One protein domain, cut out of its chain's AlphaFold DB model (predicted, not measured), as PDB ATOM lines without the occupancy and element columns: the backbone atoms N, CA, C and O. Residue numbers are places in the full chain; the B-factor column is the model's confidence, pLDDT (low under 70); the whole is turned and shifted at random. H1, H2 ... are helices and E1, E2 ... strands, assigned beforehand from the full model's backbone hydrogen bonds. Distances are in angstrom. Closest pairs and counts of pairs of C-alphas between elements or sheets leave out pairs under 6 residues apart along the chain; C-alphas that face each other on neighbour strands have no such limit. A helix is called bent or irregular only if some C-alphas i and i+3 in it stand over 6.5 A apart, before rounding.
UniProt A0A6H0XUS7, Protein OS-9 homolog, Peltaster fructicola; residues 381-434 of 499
ATOM      1  N   ILE A 381      96.154 183.465 111.866       70.94
ATOM      2  CA  ILE A 381      96.671 184.105 113.083       70.94
ATOM      3  C   ILE A 381      96.718 183.062 114.206       70.94
ATOM      4  O   ILE A 381      95.720 182.392 114.472       70.94
ATOM      5  N   VAL A 382      97.874 182.927 114.856       74.94
ATOM      6  CA  VAL A 382      98.128 181.932 115.911       74.94
ATOM      7  C   VAL A 382      97.915 182.533 117.298       74.94
ATOM      8  O   VAL A 382      97.255 181.921 118.134       74.94
ATOM      9  N   ALA A 383      98.474 183.720 117.551       74.75
ATOM     10  CA  ALA A 383      98.329 184.433 118.821       74.75
ATOM     11  C   ALA A 383      98.711 185.917 118.697       74.75
ATOM     12  O   ALA A 383      99.627 186.269 117.953       74.75
ATOM     13  N   THR A 384      98.085 186.769 119.506       80.62
ATOM     14  CA  THR A 384      98.597 188.108 119.830       80.62
ATOM     15  C   THR A 384      99.628 187.979 120.954       80.62
ATOM     16  O   THR A 384      99.350 187.337 121.964       80.62
ATOM     17  N   VAL A 385     100.824 188.548 120.782       79.25
ATOM     18  CA  VAL A 385     101.961 188.366 121.708       79.25
ATOM     19  C   VAL A 385     102.283 189.597 122.556       79.25
ATOM     20  O   VAL A 385     102.783 189.429 123.668       79.25
ATOM     21  N   ALA A 386     102.008 190.809 122.061       80.94
ATOM     22  CA  ALA A 386     102.195 192.058 122.805       80.94
ATOM     23  C   ALA A 386     101.325 193.203 122.254       80.94
ATOM     24  O   ALA A 386     101.009 193.216 121.064       80.94
ATOM     25  N   LYS A 387     101.010 194.192 123.095       83.56
ATOM     26  CA  LYS A 387     100.303 195.432 122.731       83.56
ATOM     27  C   LYS A 387     100.940 196.679 123.351       83.56
ATOM     28  O   LYS A 387     101.706 196.609 124.314       83.56
ATOM     29  N   SER A 388     100.579 197.845 122.818       81.25
ATOM     30  CA  SER A 388     100.977 199.166 123.321       81.25
ATOM     31  C   SER A 388     100.421 199.522 124.706       81.25
ATOM     32  O   SER A 388     101.001 200.366 125.385       81.25
ATOM     33  N   ASP A 389      99.318 198.899 125.129       75.94
ATOM     34  CA  ASP A 389      98.681 199.101 126.443       75.94
ATOM     35  C   ASP A 389      99.423 198.412 127.608       75.94
ATOM     36  O   ASP A 389      99.154 198.702 128.776       75.94
ATOM     37  N   GLY A 390     100.397 197.549 127.300       70.06
ATOM     38  CA  GLY A 390     101.192 196.800 128.270       70.06
ATOM     39  C   GLY A 390     100.821 195.321 128.402       70.06
ATOM     40  O   GLY A 390     101.487 194.624 129.166       70.06
ATOM     41  N   GLU A 391      99.822 194.821 127.666       76.00
ATOM     42  CA  GLU A 391      99.536 193.386 127.590       76.00
ATOM     43  C   GLU A 391     100.671 192.645 126.850       76.00
ATOM     44  O   GLU A 391     101.048 193.011 125.734       76.00
ATOM     45  N   GLU A 392     101.245 191.609 127.471       76.12
ATOM     46  CA  GLU A 392     102.348 190.806 126.923       76.12
ATOM     47  C   GLU A 392     102.265 189.361 127.444       76.12
ATOM     48  O   GLU A 392     102.053 189.136 128.640       76.12
ATOM     49  N   LEU A 393     102.445 188.370 126.561       73.38
ATOM     50  CA  LEU A 393     102.485 186.955 126.956       73.38
ATOM     51  C   LEU A 393     103.747 186.629 127.766       73.38
ATOM     52  O   LEU A 393     104.837 187.144 127.509       73.38
ATOM     53  N   SER A 394     103.638 185.709 128.727       73.06
ATOM     54  CA  SER A 394     104.783 185.360 129.566       73.06
ATOM     55  C   SER A 394     105.878 184.629 128.777       73.06
ATOM     56  O   SER A 394     105.636 183.926 127.792       73.06
ATOM     57  N   LYS A 395     107.119 184.697 129.277       67.44
ATOM     58  CA  LYS A 395     108.272 183.984 128.691       67.44
ATOM     59  C   LYS A 395     108.068 182.461 128.609       67.44
ATOM     60  O   LYS A 395     108.712 181.812 127.790       67.44
ATOM     61  N   ALA A 396     107.185 181.886 129.429       67.62
ATOM     62  CA  ALA A 396     106.826 180.469 129.360       67.62
ATOM     63  C   ALA A 396     105.871 180.165 128.188       67.62
ATOM     64  O   ALA A 396     106.019 179.139 127.527       67.62
ATOM     65  N   GLU A 397     104.931 181.065 127.899       68.56
ATOM     66  CA  GLU A 397     103.948 180.920 126.817       68.56
ATOM     67  C   GLU A 397     104.577 181.183 125.444       68.56
ATOM     68  O   GLU A 397     104.374 180.398 124.520       68.56
ATOM     69  N   LEU A 398     105.444 182.195 125.336       67.25
ATOM     70  CA  LEU A 398     106.236 182.468 124.128       67.25
ATOM     71  C   LEU A 398     107.113 181.267 123.723       67.25
ATOM     72  O   LEU A 398     107.158 180.892 122.551       67.25
ATOM     73  N   ASN A 399     107.752 180.606 124.696       66.06
ATOM     74  CA  ASN A 399     108.522 179.382 124.450       66.06
ATOM     75  C   ASN A 399     107.627 178.200 124.029       66.06
ATOM     76  O   ASN A 399     108.039 177.384 123.207       66.06
ATOM     77  N   LYS A 400     106.398 178.107 124.559       69.38
ATOM     78  CA  LYS A 400     105.422 177.064 124.192       69.38
ATOM     79  C   LYS A 400     104.923 177.210 122.748       69.38
ATOM     80  O   LYS A 400     104.589 176.206 122.128       69.38
ATOM     81  N   LEU A 401     104.926 178.431 122.209       66.81
ATOM     82  CA  LEU A 401     104.634 178.735 120.802       66.81
ATOM     83  C   LEU A 401     105.846 178.536 119.863       66.81
ATOM     84  O   LEU A 401     105.752 178.823 118.675       66.81
ATOM     85  N   GLY A 402     106.986 178.037 120.364       62.66
ATOM     86  CA  GLY A 402     108.165 177.707 119.547       62.66
ATOM     87  C   GLY A 402     108.992 178.913 119.077       62.66
ATOM     88  O   GLY A 402     109.847 178.776 118.201       62.66
ATOM     89  N   LEU A 403     108.754 180.094 119.650       65.31
ATOM     90  CA  LEU A 403     109.316 181.358 119.182       65.31
ATOM     91  C   LEU A 403     110.714 181.628 119.763       65.31
ATOM     92  O   LEU A 403     110.991 181.403 120.942       65.31
ATOM     93  N   LYS A 404     111.624 182.144 118.928       57.78
ATOM     94  CA  LYS A 404     113.033 182.358 119.296       57.78
ATOM     95  C   LYS A 404     113.242 183.628 120.133       57.78
ATOM     96  O   LYS A 404     113.490 184.687 119.578       57.78
ATOM     97  N   GLY A 405     113.269 183.466 121.457       61.75
ATOM     98  CA  GLY A 405     114.018 184.312 122.400       61.75
ATOM     99  C   GLY A 405     113.475 185.736 122.668       61.75
ATOM    100  O   GLY A 405     113.231 186.504 121.741       61.75
ATOM    101  N   PRO A 406     113.384 186.182 123.939       60.47
ATOM    102  CA  PRO A 406     112.760 187.470 124.285       60.47
ATOM    103  C   PRO A 406     113.470 188.713 123.710       60.47
ATOM    104  O   PRO A 406     112.848 189.759 123.557       60.47
ATOM    105  N   LYS A 407     114.754 188.609 123.339       63.31
ATOM    106  CA  LYS A 407     115.558 189.742 122.847       63.31
ATOM    107  C   LYS A 407     115.178 190.241 121.452       63.31
ATOM    108  O   LYS A 407     115.520 191.372 121.116       63.31
ATOM    109  N   ASP A 408     114.537 189.421 120.621       66.56
ATOM    110  CA  ASP A 408     114.123 189.852 119.279       66.56
ATOM    111  C   ASP A 408     112.696 190.431 119.289       66.56
ATOM    112  O   ASP A 408     112.426 191.393 118.569       66.56
ATOM    113  N   MET A 409     111.847 189.967 120.216       69.38
ATOM    114  CA  MET A 409     110.590 190.626 120.605       69.38
ATOM    115  C   MET A 409     110.822 192.051 121.134       69.38
ATOM    116  O   MET A 409     110.187 192.988 120.655       69.38
ATOM    117  N   GLU A 410     111.773 192.246 122.057       71.62
ATOM    118  CA  GLU A 410     112.123 193.576 122.594       71.62
ATOM    119  C   GLU A 410     112.529 194.563 121.475       71.62
ATOM    120  O   GLU A 410     112.042 195.692 121.434       71.62
ATOM    121  N   LYS A 411     113.331 194.124 120.491       78.75
ATOM    122  CA  LYS A 411     113.715 194.951 119.325       78.75
ATOM    123  C   LYS A 411     112.546 195.259 118.387       78.75
ATOM    124  O   LYS A 411     112.497 196.347 117.813       78.75
ATOM    125  N   LEU A 412     111.638 194.304 118.169       76.00
ATOM    126  CA  LEU A 412     110.429 194.518 117.363       76.00
ATOM    127  C   LEU A 412     109.503 195.535 118.043       76.00
ATOM    128  O   LEU A 412     109.018 196.450 117.381       76.00
ATOM    129  N   ARG A 413     109.354 195.444 119.369       76.38
ATOM    130  CA  ARG A 413     108.622 196.402 120.206       76.38
ATOM    131  C   ARG A 413     109.223 197.807 120.161       76.38
ATOM    132  O   ARG A 413     108.487 198.766 119.958       76.38
ATOM    133  N   GLU A 414     110.542 197.957 120.296       81.62
ATOM    134  CA  GLU A 414     111.206 199.265 120.154       81.62
ATOM    135  C   GLU A 414     110.979 199.880 118.765       81.62
ATOM    136  O   GLU A 414     110.704 201.078 118.653       81.62
ATOM    137  N   LYS A 415     111.041 199.066 117.702       82.50
ATOM    138  CA  LYS A 415     110.729 199.517 116.338       82.50
ATOM    139  C   LYS A 415     109.263 199.925 116.190       82.50
ATOM    140  O   LYS A 415     109.011 200.975 115.609       82.50
ATOM    141  N   LEU A 416     108.313 199.152 116.723       81.44
ATOM    142  CA  LEU A 416     106.884 199.480 116.665       81.44
ATOM    143  C   LEU A 416     106.558 200.751 117.450       81.44
ATOM    144  O   LEU A 416     105.959 201.650 116.876       81.44
ATOM    145  N   ASN A 417     107.062 200.908 118.679       81.19
ATOM    146  CA  ASN A 417     106.956 202.161 119.438       81.19
ATOM    147  C   ASN A 417     107.486 203.364 118.636       81.19
ATOM    148  O   ASN A 417     106.849 204.415 118.584       81.19
ATOM    149  N   LYS A 418     108.636 203.212 117.964       83.12
ATOM    150  CA  LYS A 418     109.236 204.278 117.147       83.12
ATOM    151  C   LYS A 418     108.436 204.605 115.877       83.12
ATOM    152  O   LYS A 418     108.517 205.737 115.408       83.12
ATOM    153  N   MET A 419     107.708 203.642 115.309       76.94
ATOM    154  CA  MET A 419     106.894 203.832 114.098       76.94
ATOM    155  C   MET A 419     105.461 204.291 114.400       76.94
ATOM    156  O   MET A 419     104.919 205.085 113.640       76.94
ATOM    157  N   ALA A 420     104.865 203.834 115.504       78.38
ATOM    158  CA  ALA A 420     103.514 204.197 115.931       78.38
ATOM    159  C   ALA A 420     103.444 205.591 116.579       78.38
ATOM    160  O   ALA A 420     102.422 206.273 116.495       78.38
ATOM    161  N   GLY A 421     104.535 206.039 117.210       78.69
ATOM    162  CA  GLY A 421     104.615 207.353 117.845       78.69
ATOM    163  C   GLY A 421     103.675 207.461 119.045       78.69
ATOM    164  O   GLY A 421     104.005 206.990 120.128       78.69
ATOM    165  N   ALA A 422     102.520 208.103 118.849       72.94
ATOM    166  CA  ALA A 422     101.470 208.245 119.862       72.94
ATOM    167  C   ALA A 422     100.276 207.290 119.659       72.94
ATOM    168  O   ALA A 422      99.362 207.293 120.481       72.94
ATOM    169  N   LYS A 423     100.257 206.503 118.573       81.81
ATOM    170  CA  LYS A 423      99.170 205.564 118.268       81.81
ATOM    171  C   LYS A 423      99.375 204.218 118.964       81.81
ATOM    172  O   LYS A 423     100.507 203.835 119.269       81.81
ATOM    173  N   GLY A 424      98.275 203.508 119.199       82.69
ATOM    174  CA  GLY A 424      98.325 202.137 119.694       82.69
ATOM    175  C   GLY A 424      98.912 201.179 118.655       82.69
ATOM    176  O   GLY A 424      99.017 201.501 117.467       82.69
ATOM    177  N   TRP A 425      99.372 200.017 119.107       86.31
ATOM    178  CA  TRP A 425      99.866 198.959 118.231       86.31
ATOM    179  C   TRP A 425      99.699 197.581 118.868       86.31
ATOM    180  O   TRP A 425      99.734 197.418 120.089       86.31
ATOM    181  N   THR A 426      99.574 196.575 118.009       83.31
ATOM    182  CA  THR A 426      99.392 195.164 118.355       83.31
ATOM    183  C   THR A 426     100.419 194.324 117.598       83.31
ATOM    184  O   THR A 426     100.644 194.538 116.410       83.31
ATOM    185  N   LEU A 427     101.068 193.370 118.264       81.94
ATOM    186  CA  LEU A 427     102.022 192.440 117.660       81.94
ATOM    187  C   LEU A 427     101.466 191.017 117.732       81.94
ATOM    188  O   LEU A 427     101.135 190.519 118.808       81.94
ATOM    189  N   GLU A 428     101.385 190.363 116.581       82.62
ATOM    190  CA  GLU A 428     100.810 189.033 116.392       82.62
ATOM    191  C   GLU A 428     101.825 188.054 115.799       82.62
ATOM    192  O   GLU A 428     102.848 188.446 115.233       82.62
ATOM    193  N   VAL A 429     101.507 186.766 115.900       80.50
ATOM    194  CA  VAL A 429     102.195 185.665 115.226       80.50
ATOM    195  C   VAL A 429     101.218 184.998 114.272       80.50
ATOM    196  O   VAL A 429     100.100 184.652 114.660       80.50
ATOM    197  N   VAL A 430     101.644 184.814 113.027       75.94
ATOM    198  CA  VAL A 430     100.842 184.265 111.931       75.94
ATOM    199  C   VAL A 430     101.551 183.034 111.378       75.94
ATOM    200  O   VAL A 430     102.759 183.066 111.149       75.94
ATOM    201  N   ASP A 431     100.807 181.949 111.176       74.31
ATOM    202  CA  ASP A 431     101.311 180.763 110.490       74.31
ATOM    203  C   ASP A 431     101.124 180.927 108.982       74.31
ATOM    204  O   ASP A 431     100.028 181.232 108.493       74.31
ATOM    205  N   THR A 432     102.222 180.750 108.255       69.38
ATOM    206  CA  THR A 432     102.298 180.894 106.802       69.38
ATOM    207  C   THR A 432     102.888 179.616 106.199       69.38
ATOM    208  O   THR A 432     103.606 178.884 106.882       69.38
ATOM    209  N   PRO A 433     102.727 179.359 104.888       60.03
ATOM    210  CA  PRO A 433     103.395 178.235 104.222       60.03
ATOM    211  C   PRO A 433     104.938 178.250 104.285       60.03
ATOM    212  O   PRO A 433     105.567 177.298 103.825       60.03
ATOM    213  N   ARG A 434     105.560 179.320 104.807       61.59
ATOM    214  CA  ARG A 434     107.010 179.449 105.037       61.59
ATOM    215  C   ARG A 434     107.410 179.267 106.510       61.59
ATOM    216  O   ARG A 434     108.603 179.177 106.796       61.59
TER     217      ARG A 434
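What this domain is: This is residues 381 to 434 of the 499 residues of the protein "Protein OS-9 homolog" of Peltaster fructicola (UniProt A0A6H0XUS7). A ribbon of two antiparallel strands, E1 and E2, has one longer helix, H2, passing slantwise over one of its faces, while its other face is bare. The stretch from 388 to 394 folds back beside E1, on the side away from E2, and leads to the short helix H1, which makes a corner with the beginning of H2. The contacts between helices and strands are few, and the whole is only just compact, close to loose, with a radius of gyration of the C-alphas of 11.5 A and spans of 31 by 25 by 16 A. The printed part has 54 residues, with two named strands and two named helices in the order E1, H1, H2, E2. The class is mixed, helices and strands, and the sheet has the order E1 - E2.

Where its parts are: The printed part begins with strand E1, residues 381 to 387, whose first C-alpha, that of Ile 381, is at (96.671, 184.105, 113.083); it is 15.3 A long from first to last C-alpha. Helix H1, residues 395 to 400, is 8.7 A long by the same measure. Helix H2, residues 406 to 420, is the longest helix, with 15 residues and 20.9 A from first to last C-alpha; C-alpha 406 is at (112.760, 187.470, 124.285). Strand E2, residues 425 to 432, is the longest strand, with 8 residues and 21.5 A from first to last C-alpha, and C-alpha 432 is at (102.298, 180.894, 106.802). Pro 433 and Arg 434 follow E2. No helix is bent or irregular.

How they stand to each other: E1 and E2 are antiparallel neighbours, with 157 degrees between their N-to-C directions. C-alphas that face each other are, for instance, those of Thr 384 and Glu 428, 4.2 A apart, and those of Lys 387 and Thr 426, 4.5 A apart. Across this pair, N 385 and O 427 are within hydrogen-bond range at 2.8 A, and so are N 429 and O 383 at 2.8 A. H1 and E1 have 1 pair of C-alphas within 8 A, those of Leu 398 and Val 385, 7.7 A apart. H1 is apart from E2. H1 and H2 are close but not clearly touching; their closest C-alphas, those of Lys 395 and Pro 406, are 7.2 A apart, and their lines are about perpendicular at 75 degrees. H2 and E2 have 2 pairs of C-alphas within 8 A; the closest are those of Leu 416 and Trp 425, 7.2 A apart, while the centres of the two elements are 13.2 A apart. H2 and E1 are near each other, with 5 pairs of C-alphas within 10 A. In H1 each O i to N i+4 pair is within hydrogen-bond range, and in H2 10 of 11 are.

The domain as a whole: The two C-alphas farthest apart in the domain are those of Ala 422 and Pro 433, at 33.9 A, and the first and last printed C-alphas, those of Ile 381 and Arg 434, are 13.9 A apart. The printed part runs from residue 381 to residue 434 and has no cut. The links from H1 to H2, with 5 residues between them, and from H2 to E2, with 4, are tight; the link from E1 to H1, with 7 residues, is short, and no link is long. The mean pLDDT of the printed part is 73.9. The model's confidence is low, under 70, at 18 residues: 395 to 409, which take in H1, the link to H2 and residues 406 to 409 of H2, and 432 to 434, of which 432 belongs to E2.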